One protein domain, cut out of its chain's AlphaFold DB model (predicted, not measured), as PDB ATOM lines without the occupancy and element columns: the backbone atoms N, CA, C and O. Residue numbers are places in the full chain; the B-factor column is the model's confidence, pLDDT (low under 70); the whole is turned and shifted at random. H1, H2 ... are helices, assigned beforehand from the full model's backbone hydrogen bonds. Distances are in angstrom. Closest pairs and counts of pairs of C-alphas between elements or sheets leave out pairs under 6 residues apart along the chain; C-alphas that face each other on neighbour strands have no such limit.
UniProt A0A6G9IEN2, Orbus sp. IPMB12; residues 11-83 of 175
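AT A GLANCE: This is residues 11 to 83 of the 175 residues of a protein of Orbus sp. IPMB12 (UniProt A0A6G9IEN2). Two shorter helices, H2 and H3, pack on the long helix H4, while H1 is set off and touches no helix. The printed part has 73 residues with four named helices, H1 to H4 in chain order, class all helix. It is compact, radius of gyration of the C-alphas 12.8 A, spanning 39 by 26 by 23 A.

HOW THE PARTS SIT: Start at H4, residues 60 to 81: its residues 70 to 80 touch H2, residues 29 to 39, at a steep tilt of 57 degrees, the C-alphas of Ser 35 and Asn 77 closest at 6.2 A. Its residues 66 to 70 touch H3, residues 42 to 52, a helical hairpin at 43 degrees, opposite ways, the C-alphas of Ile 52 and Met 66 closest at 5.4 A. H1, residues 11 to 24, is apart from the others. Each O i to N i+4 pair is within hydrogen-bond range in H1, H3 and H4, but 4 of 7 in H2.

IN THESE COORDINATES: Find C-alpha 60 at (-11.677, -34.949, -27.061); H4 runs 31.6 A to C-alpha 81 at (10.724, -54.729, -37.382). H1 measures 20.5 A, H2 15.1 A, H3 15.2 A.

THE WHOLE: The printed part has no cut and no long link; pLDDT is under 70 at residues 11 to 28 and 55 to 58.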
ATOM      1  N   LEU A  11     -12.490 -31.882 -52.291       56.56
ATOM      2  CA  LEU A  11     -11.193 -32.553 -52.385       56.56
ATOM      3  C   LEU A  11     -10.045 -31.648 -51.907       56.56
ATOM      4  O   LEU A  11      -9.213 -32.079 -51.118       56.56
ATOM      5  N   GLN A  12     -10.055 -30.373 -52.299       66.62
ATOM      6  CA  GLN A  12      -9.056 -29.387 -51.874       66.62
ATOM      7  C   GLN A  12      -9.193 -29.011 -50.393       66.62
ATOM      8  O   GLN A  12      -8.190 -28.797 -49.718       66.62
ATOM      9  N   MET A  13     -10.422 -28.960 -49.869       61.84
ATOM     10  CA  MET A  13     -10.671 -28.773 -48.436       61.84
ATOM     11  C   MET A  13     -10.120 -29.948 -47.625       61.84
ATOM     12  O   MET A  13      -9.438 -29.729 -46.630       61.84
ATOM     13  N   VAL A  14     -10.347 -31.186 -48.078       58.03
ATOM     14  CA  VAL A  14      -9.785 -32.387 -47.445       58.03
ATOM     15  C   VAL A  14      -8.255 -32.358 -47.481       58.03
ATOM     16  O   VAL A  14      -7.622 -32.549 -46.446       58.03
ATOM     17  N   GLU A  15      -7.645 -32.044 -48.626       61.50
ATOM     18  CA  GLU A  15      -6.184 -31.935 -48.752       61.50
ATOM     19  C   GLU A  15      -5.587 -30.860 -47.829       61.50
ATOM     20  O   GLU A  15      -4.548 -31.091 -47.205       61.50
ATOM     21  N   LEU A  16      -6.246 -29.707 -47.690       65.31
ATOM     22  CA  LEU A  16      -5.802 -28.623 -46.809       65.31
ATOM     23  C   LEU A  16      -5.975 -28.956 -45.328       65.31
ATOM     24  O   LEU A  16      -5.075 -28.658 -44.542       65.31
ATOM     25  N   THR A  17      -7.079 -29.600 -44.945       59.75
ATOM     26  CA  THR A  17      -7.302 -30.074 -43.571       59.75
ATOM     27  C   THR A  17      -6.265 -31.126 -43.199       59.75
ATOM     28  O   THR A  17      -5.621 -31.004 -42.158       59.75
ATOM     29  N   ILE A  18      -6.003 -32.084 -44.093       55.31
ATOM     30  CA  ILE A  18      -4.942 -33.084 -43.935       55.31
ATOM     31  C   ILE A  18      -3.576 -32.392 -43.776       55.31
ATOM     32  O   ILE A  18      -2.844 -32.669 -42.825       55.31
ATOM     33  N   ALA A  19      -3.233 -31.445 -44.656       62.28
ATOM     34  CA  ALA A  19      -1.957 -30.729 -44.607       62.28
ATOM     35  C   ALA A  19      -1.799 -29.844 -43.353       62.28
ATOM     36  O   ALA A  19      -0.695 -29.722 -42.816       62.28
ATOM     37  N   HIS A  20      -2.880 -29.225 -42.874       60.28
ATOM     38  CA  HIS A  20      -2.893 -28.436 -41.642       60.28
ATOM     39  C   HIS A  20      -2.713 -29.325 -40.410       60.28
ATOM     40  O   HIS A  20      -1.898 -29.015 -39.538       60.28
ATOM     41  N   TYR A  21      -3.406 -30.461 -40.379       54.22
ATOM     42  CA  TYR A  21      -3.307 -31.451 -39.316       54.22
ATOM     43  C   TYR A  21      -1.879 -32.012 -39.195       54.22
ATOM     44  O   TYR A  21      -1.284 -32.001 -38.115       54.22
ATOM     45  N   PHE A  22      -1.258 -32.357 -40.329       54.19
ATOM     46  CA  PHE A  22       0.138 -32.803 -40.386       54.19
ATOM     47  C   PHE A  22       1.170 -31.719 -40.037       54.19
ATOM     48  O   PHE A  22       2.282 -32.040 -39.615       54.19
ATOM     49  N   LYS A  23       0.831 -30.432 -40.190       54.97
ATOM     50  CA  LYS A  23       1.704 -29.316 -39.791       54.97
ATOM     51  C   LYS A  23       1.799 -29.143 -38.275       54.97
ATOM     52  O   LYS A  23       2.816 -28.643 -37.803       54.97
ATOM     53  N   GLN A  24       0.759 -29.514 -37.527       48.94
ATOM     54  CA  GLN A  24       0.714 -29.330 -36.070       48.94
ATOM     55  C   GLN A  24       1.205 -30.552 -35.285       48.94
ATOM     56  O   GLN A  24       1.668 -30.422 -34.154       48.94
ATOM     57  N   GLN A  25       1.144 -31.734 -35.894       53.69
ATOM     58  CA  GLN A  25       1.689 -32.980 -35.372       53.69
ATOM     59  C   GLN A  25       2.366 -33.671 -36.562       53.69
ATOM     60  O   GLN A  25       1.642 -34.105 -37.461       53.69
ATOM     61  N   PRO A  26       3.708 -33.795 -36.633       49.84
ATOM     62  CA  PRO A  26       4.353 -34.617 -37.652       49.84
ATOM     63  C   PRO A  26       4.054 -36.087 -37.339       49.84
ATOM     64  O   PRO A  26       4.858 -36.830 -36.783       49.84
ATOM     65  N   LEU A  27       2.825 -36.492 -37.633       55.50
ATOM     66  CA  LEU A  27       2.341 -37.843 -37.504       55.50
ATOM     67  C   LEU A  27       3.086 -38.664 -38.548       55.50
ATOM     68  O   LEU A  27       2.797 -38.593 -39.737       55.50
ATOM     69  N   MET A  28       4.059 -39.450 -38.088       67.69
ATOM     70  CA  MET A  28       4.889 -40.358 -38.895       67.69
ATOM     71  C   MET A  28       4.071 -41.469 -39.591       67.69
ATOM     72  O   MET A  28       4.643 -42.405 -40.133       67.69
ATOM     73  N   ILE A  29       2.735 -41.385 -39.597       71.50
ATOM     74  CA  ILE A  29       1.805 -42.377 -40.147       71.50
ATOM     75  C   ILE A  29       2.151 -42.763 -41.586       71.50
ATOM     76  O   ILE A  29       2.262 -43.963 -41.827       71.50
ATOM     77  N   PRO A  30       2.441 -41.832 -42.521       77.75
ATOM     78  CA  PRO A  30       2.836 -42.223 -43.875       77.75
ATOM     79  C   PRO A  30       4.065 -43.143 -43.924       77.75
ATOM     80  O   PRO A  30       4.165 -43.973 -44.821       77.75
ATOM     81  N   GLN A  31       4.980 -43.030 -42.955       81.75
ATOM     82  CA  GLN A  31       6.182 -43.864 -42.868       81.75
ATOM     83  C   GLN A  31       5.897 -45.250 -42.270       81.75
ATOM     84  O   GLN A  31       6.637 -46.187 -42.547       81.75
ATOM     85  N   LEU A  32       4.829 -45.392 -41.478       83.25
ATOM     86  CA  LEU A  32       4.415 -46.671 -40.887       83.25
ATOM     87  C   LEU A  32       3.574 -47.513 -41.859       83.25
ATOM     88  O   LEU A  32       3.597 -48.740 -41.794       83.25
ATOM     89  N   VAL A  33       2.836 -46.862 -42.767       82.12
ATOM     90  CA  VAL A  33       1.903 -47.521 -43.697       82.12
ATOM     91  C   VAL A  33       2.533 -48.669 -44.497       82.12
ATOM     92  O   VAL A  33       1.868 -49.696 -44.606       82.12
ATOM     93  N   PRO A  34       3.762 -48.569 -45.051       86.06
ATOM     94  CA  PRO A  34       4.366 -49.678 -45.787       86.06
ATOM     95  C   PRO A  34       4.464 -50.959 -44.956       86.06
ATOM     96  O   PRO A  34       3.946 -51.980 -45.385       86.06
ATOM     97  N   SER A  35       5.030 -50.902 -43.748       85.44
ATOM     98  CA  SER A  35       5.136 -52.079 -42.874       85.44
ATOM     99  C   SER A  35       3.774 -52.568 -42.393       85.44
ATOM    100  O   SER A  35       3.538 -53.768 -42.369       85.44
ATOM    101  N   LEU A  36       2.847 -51.660 -42.072       89.38
ATOM    102  CA  LEU A  36       1.495 -52.045 -41.654       89.38
ATOM    103  C   LEU A  36       0.725 -52.767 -42.765       89.38
ATOM    104  O   LEU A  36       0.006 -53.712 -42.469       89.38
ATOM    105  N   LYS A  37       0.911 -52.389 -44.036       89.81
ATOM    106  CA  LYS A  37       0.329 -53.111 -45.179       89.81
ATOM    107  C   LYS A  37       0.846 -54.541 -45.320       89.81
ATOM    108  O   LYS A  37       0.139 -55.349 -45.898       89.81
ATOM    109  N   MET A  38       2.038 -54.846 -44.809       88.88
ATOM    110  CA  MET A  38       2.604 -56.200 -44.864       88.88
ATOM    111  C   MET A  38       1.995 -57.136 -43.821       88.88
ATOM    112  O   MET A  38       2.068 -58.347 -43.978       88.88
ATOM    113  N   VAL A  39       1.439 -56.590 -42.733       91.81
ATOM    114  CA  VAL A  39       1.023 -57.391 -41.572       91.81
ATOM    115  C   VAL A  39      -0.426 -57.219 -41.171       91.81
ATOM    116  O   VAL A  39      -0.953 -58.082 -40.485       91.81
ATOM    117  N   MET A  40      -1.086 -56.123 -41.523       94.81
ATOM    118  CA  MET A  40      -2.441 -55.847 -41.059       94.81
ATOM    119  C   MET A  40      -3.455 -56.150 -42.163       94.81
ATOM    120  O   MET A  40      -3.329 -55.576 -43.248       94.81
ATOM    121  N   PRO A  41      -4.494 -56.965 -41.892       96.31
ATOM    122  CA  PRO A  41      -5.590 -57.196 -42.822       96.31
ATOM    123  C   PRO A  41      -6.138 -55.906 -43.423       96.31
ATOM    124  O   PRO A  41      -6.393 -54.923 -42.721       96.31
ATOM    125  N   THR A  42      -6.339 -55.907 -44.741       92.81
ATOM    126  CA  THR A  42      -6.616 -54.686 -45.518       92.81
ATOM    127  C   THR A  42      -7.841 -53.928 -44.994       92.81
ATOM    128  O   THR A  42      -7.835 -52.697 -44.922       92.81
ATOM    129  N   LEU A  43      -8.896 -54.652 -44.598       91.06
ATOM    130  CA  LEU A  43     -10.111 -54.048 -44.041       91.06
ATOM    131  C   LEU A  43      -9.889 -53.452 -42.647       91.06
ATOM    132  O   LEU A  43     -10.408 -52.370 -42.363       91.06
ATOM    133  N   GLN A  44      -9.095 -54.113 -41.803       94.12
ATOM    134  CA  GLN A  44      -8.727 -53.604 -40.483       94.12
ATOM    135  C   GLN A  44      -7.888 -52.329 -40.617       94.12
ATOM    136  O   GLN A  44      -8.253 -51.297 -40.053       94.12
ATOM    137  N   LEU A  45      -6.847 -52.350 -41.461       92.50
ATOM    138  CA  LEU A  45      -6.011 -51.178 -41.736       92.50
ATOM    139  C   LEU A  45      -6.848 -50.006 -42.247       92.50
ATOM    140  O   LEU A  45      -6.715 -48.888 -41.755       92.50
ATOM    141  N   ARG A  46      -7.752 -50.252 -43.203       90.19
ATOM    142  CA  ARG A  46      -8.657 -49.220 -43.723       90.19
ATOM    143  C   ARG A  46      -9.547 -48.628 -42.630       90.19
ATOM    144  O   ARG A  46      -9.726 -47.413 -42.605       90.19
ATOM    145  N   SER A  47     -10.092 -49.468 -41.753       90.31
ATOM    146  CA  SER A  47     -10.982 -49.031 -40.672       90.31
ATOM    147  C   SER A  47     -10.244 -48.133 -39.680       90.31
ATOM    148  O   SER A  47     -10.708 -47.038 -39.371       90.31
ATOM    149  N   ILE A  48      -9.038 -48.520 -39.267       90.50
ATOM    150  CA  ILE A  48      -8.233 -47.703 -38.352       90.50
ATOM    151  C   ILE A  48      -7.784 -46.405 -39.030       90.50
ATOM    152  O   ILE A  48      -7.863 -45.331 -38.439       90.50
ATOM    153  N   MET A  49      -7.375 -46.467 -40.299       87.06
ATOM    154  CA  MET A  49      -7.015 -45.269 -41.058       87.06
ATOM    155  C   MET A  49      -8.199 -44.298 -41.161       87.06
ATOM    156  O   MET A  49      -7.990 -43.100 -41.015       87.06
ATOM    157  N   SER A  50      -9.441 -44.773 -41.329       86.06
ATOM    158  CA  SER A  50     -10.598 -43.862 -41.317       86.06
ATOM    159  C   SER A  50     -10.774 -43.116 -39.995       86.06
ATOM    160  O   SER A  50     -11.160 -41.958 -40.034       86.06
ATOM    161  N   ILE A  51     -10.413 -43.727 -38.861       85.69
ATOM    162  CA  ILE A  51     -10.414 -43.057 -37.552       85.69
ATOM    163  C   ILE A  51      -9.270 -42.037 -37.476       85.69
ATOM    164  O   ILE A  51      -9.445 -40.933 -36.975       85.69
ATOM    165  N   ILE A  52      -8.088 -42.384 -37.996       81.94
ATOM    166  CA  ILE A  52      -6.909 -41.505 -37.957       81.94
ATOM    167  C   ILE A  52      -7.094 -40.234 -38.795       81.94
ATOM    168  O   ILE A  52      -6.579 -39.179 -38.427       81.94
ATOM    169  N   TYR A  53      -7.799 -40.337 -39.922       78.56
ATOM    170  CA  TYR A  53      -8.017 -39.231 -40.859       78.56
ATOM    171  C   TYR A  53      -9.396 -38.580 -40.741       78.56
ATOM    172  O   TYR A  53      -9.773 -37.810 -41.626       78.56
ATOM    173  N   ASP A  54     -10.151 -38.891 -39.691       75.56
ATOM    174  CA  ASP A  54     -11.462 -38.292 -39.492       75.56
ATOM    175  C   ASP A  54     -11.321 -36.778 -39.218       75.56
ATOM    176  O   ASP A  54     -10.523 -36.372 -38.362       75.56
ATOM    177  N   PRO A  55     -12.044 -35.922 -39.961       65.88
ATOM    178  CA  PRO A  55     -11.980 -34.474 -39.797       65.88
ATOM    179  C   PRO A  55     -12.572 -33.959 -38.473       65.88
ATOM    180  O   PRO A  55     -12.251 -32.830 -38.100       65.88
ATOM    181  N   ASP A  56     -13.363 -34.747 -37.735       68.12
ATOM    182  CA  ASP A  56     -14.039 -34.322 -36.494       68.12
ATOM    183  C   ASP A  56     -13.121 -34.354 -35.244       68.12
ATOM    184  O   ASP A  56     -13.565 -34.527 -34.104       68.12
ATOM    185  N   ALA A  57     -11.819 -34.116 -35.432       58.41
ATOM    186  CA  ALA A  57     -10.770 -34.161 -34.403       58.41
ATOM    187  C   ALA A  57     -10.919 -33.133 -33.252       58.41
ATOM    188  O   ALA A  57     -10.074 -33.081 -32.354       58.41
ATOM    189  N   GLU A  58     -11.974 -32.313 -33.267       64.31
ATOM    190  CA  GLU A  58     -12.332 -31.385 -32.189       64.31
ATOM    191  C   GLU A  58     -12.978 -32.091 -30.982       64.31
ATOM    192  O   GLU A  58     -12.983 -31.542 -29.879       64.31
ATOM    193  N   ASN A  59     -13.482 -33.319 -31.153       78.50
ATOM    194  CA  ASN A  59     -13.985 -34.133 -30.049       78.50
ATOM    195  C   ASN A  59     -12.818 -34.755 -29.250       78.50
ATOM    196  O   ASN A  59     -11.982 -35.474 -29.798       78.50
ATOM    197  N   GLU A  60     -12.763 -34.493 -27.940       76.44
ATOM    198  CA  GLU A  60     -11.677 -34.949 -27.061       76.44
ATOM    199  C   GLU A  60     -11.590 -36.481 -26.947       76.44
ATOM    200  O   GLU A  60     -10.493 -37.038 -27.056       76.44
ATOM    201  N   ASP A  61     -12.726 -37.172 -26.819       77.38
ATOM    202  CA  ASP A  61     -12.785 -38.640 -26.765       77.38
ATOM    203  C   ASP A  61     -12.329 -39.257 -28.095       77.38
ATOM    204  O   ASP A  61     -11.614 -40.267 -28.139       77.38
ATOM    205  N   PHE A  62     -12.696 -38.608 -29.200       80.69
ATOM    206  CA  PHE A  62     -12.264 -39.018 -30.528       80.69
ATOM    207  C   PHE A  62     -10.751 -38.855 -30.697       80.69
ATOM    208  O   PHE A  62     -10.052 -39.781 -31.117       80.69
ATOM    209  N   ARG A  63     -10.212 -37.705 -30.282       78.88
ATOM    210  CA  ARG A  63      -8.774 -37.435 -30.303       78.88
ATOM    211  C   ARG A  63      -7.995 -38.443 -29.455       78.88
ATOM    212  O   ARG A  63      -6.942 -38.905 -29.892       78.88
ATOM    213  N   ALA A  64      -8.498 -38.810 -28.276       83.25
ATOM    214  CA  ALA A  64      -7.881 -39.837 -27.436       83.25
ATOM    215  C   ALA A  64      -7.856 -41.208 -28.135       83.25
ATOM    216  O   ALA A  64      -6.819 -41.873 -28.159       83.25
ATOM    217  N   THR A  65      -8.964 -41.592 -28.774       85.75
ATOM    218  CA  THR A  65      -9.074 -42.839 -29.551       85.75
ATOM    219  C   THR A  65      -8.078 -42.869 -30.708       85.75
ATOM    220  O   THR A  65      -7.329 -43.830 -30.881       85.75
ATOM    221  N   MET A  66      -8.004 -41.783 -31.471       85.19
ATOM    222  CA  MET A  66      -7.052 -41.631 -32.563       85.19
ATOM    223  C   MET A  66      -5.597 -41.747 -32.074       85.19
ATOM    224  O   MET A  66      -4.814 -42.487 -32.672       85.19
ATOM    225  N   LEU A  67      -5.226 -41.064 -30.983       84.75
ATOM    226  CA  LEU A  67      -3.884 -41.171 -30.393       84.75
ATOM    227  C   LEU A  67      -3.561 -42.611 -29.968       84.75
ATOM    228  O   LEU A  67      -2.460 -43.089 -30.238       84.75
ATOM    229  N   SER A  68      -4.536 -43.327 -29.401       88.31
ATOM    230  CA  SER A  68      -4.383 -44.746 -29.066       88.31
ATOM    231  C   SER A  68      -4.066 -45.599 -30.300       88.31
ATOM    232  O   SER A  68      -3.162 -46.433 -30.255       88.31
ATOM    233  N   TYR A  69      -4.751 -45.381 -31.427       89.88
ATOM    234  CA  TYR A  69      -4.472 -46.120 -32.665       89.88
ATOM    235  C   TYR A  69      -3.114 -45.784 -33.279       89.88
ATOM    236  O   TYR A  69      -2.427 -46.671 -33.787       89.88
ATOM    237  N   ILE A  70      -2.688 -44.525 -33.191       87.69
ATOM    238  CA  ILE A  70      -1.344 -44.109 -33.602       87.69
ATOM    239  C   ILE A  70      -0.283 -44.881 -32.805       87.69
ATOM    240  O   ILE A  70       0.707 -45.346 -33.377       87.69
ATOM    241  N   ASP A  71      -0.479 -45.041 -31.498       89.62
ATOM    242  CA  ASP A  71       0.456 -45.781 -30.651       89.62
ATOM    243  C   ASP A  71       0.402 -47.292 -30.910       89.62
ATOM    244  O   ASP A  71       1.454 -47.937 -30.964       89.62
ATOM    245  N   THR A  72      -0.779 -47.848 -31.202       92.00
ATOM    246  CA  THR A  72      -0.907 -49.216 -31.728       92.00
ATOM    247  C   THR A  72      -0.111 -49.391 -33.021       92.00
ATOM    248  O   THR A  72       0.677 -50.328 -33.117       92.00
ATOM    249  N   PHE A  73      -0.224 -48.476 -33.985       92.00
ATOM    250  CA  PHE A  73       0.518 -48.534 -35.249       92.00
ATOM    251  C   PHE A  73       2.032 -48.476 -35.050       92.00
ATOM    252  O   PHE A  73       2.764 -49.257 -35.661       92.00
ATOM    253  N   LYS A  74       2.516 -47.593 -34.169       91.25
ATOM    254  CA  LYS A  74       3.944 -47.530 -33.825       91.25
ATOM    255  C   LYS A  74       4.425 -48.840 -33.210       91.25
ATOM    256  O   LYS A  74       5.484 -49.330 -33.601       91.25
ATOM    257  N   ARG A  75       3.659 -49.408 -32.272       93.50
ATOM    258  CA  ARG A  75       4.006 -50.673 -31.616       93.50
ATOM    259  C   ARG A  75       4.005 -51.828 -32.608       93.50
ATOM    260  O   ARG A  75       4.991 -52.544 -32.656       93.50
ATOM    261  N   LEU A  76       2.960 -51.980 -33.420       94.25
ATOM    262  CA  LEU A  76       2.883 -53.042 -34.427       94.25
ATOM    263  C   LEU A  76       4.029 -52.947 -35.436       94.25
ATOM    264  O   LEU A  76       4.658 -53.957 -35.740       94.25
ATOM    265  N   ASN A  77       4.361 -51.735 -35.892       92.25
ATOM    266  CA  ASN A  77       5.535 -51.522 -36.730       92.25
ATOM    267  C   ASN A  77       6.823 -51.948 -36.010       92.25
ATOM    268  O   ASN A  77       7.604 -52.706 -36.571       92.25
ATOM    269  N   ALA A  78       7.038 -51.516 -34.763       93.31
ATOM    270  CA  ALA A  78       8.215 -51.913 -33.990       93.31
ATOM    271  C   ALA A  78       8.296 -53.437 -33.789       93.31
ATOM    272  O   ALA A  78       9.366 -54.015 -33.961       93.31
ATOM    273  N   THR A  79       7.170 -54.093 -33.499       95.38
ATOM    274  CA  THR A  79       7.067 -55.551 -33.381       95.38
ATOM    275  C   THR A  79       7.431 -56.248 -34.690       95.38
ATOM    276  O   THR A  79       8.227 -57.179 -34.674       95.38
ATOM    277  N   TYR A  80       6.915 -55.779 -35.830       92.44
ATOM    278  CA  TYR A  80       7.249 -56.343 -37.141       92.44
ATOM    279  C   TYR A  80       8.723 -56.131 -37.520       92.44
ATOM    280  O   TYR A  80       9.368 -57.007 -38.097       92.44
ATOM    281  N   GLN A  81       9.297 -54.978 -37.173       91.25
ATOM    282  CA  GLN A  81      10.724 -54.729 -37.382       91.25
ATOM    283  C   GLN A  81      11.602 -55.608 -36.479       91.25
ATOM    284  O   GLN A  81      12.692 -55.986 -36.894       91.25
ATOM    285  N   ALA A  82      11.115 -55.967 -35.288       94.19
ATOM    286  CA  ALA A  82      11.802 -56.835 -34.335       94.19
ATOM    287  C   ALA A  82      11.615 -58.342 -34.593       94.19
ATOM    288  O   ALA A  82      12.244 -59.136 -33.891       94.19
ATOM    289  N   LEU A  83      10.770 -58.739 -35.557       94.56
ATOM    290  CA  LEU A  83      10.677 -60.135 -35.985       94.56
ATOM    291  C   LEU A  83      12.063 -60.610 -36.447       94.56
ATOM    292  O   LEU A  83      12.658 -59.954 -37.309       94.56
TER     293      LEU A  83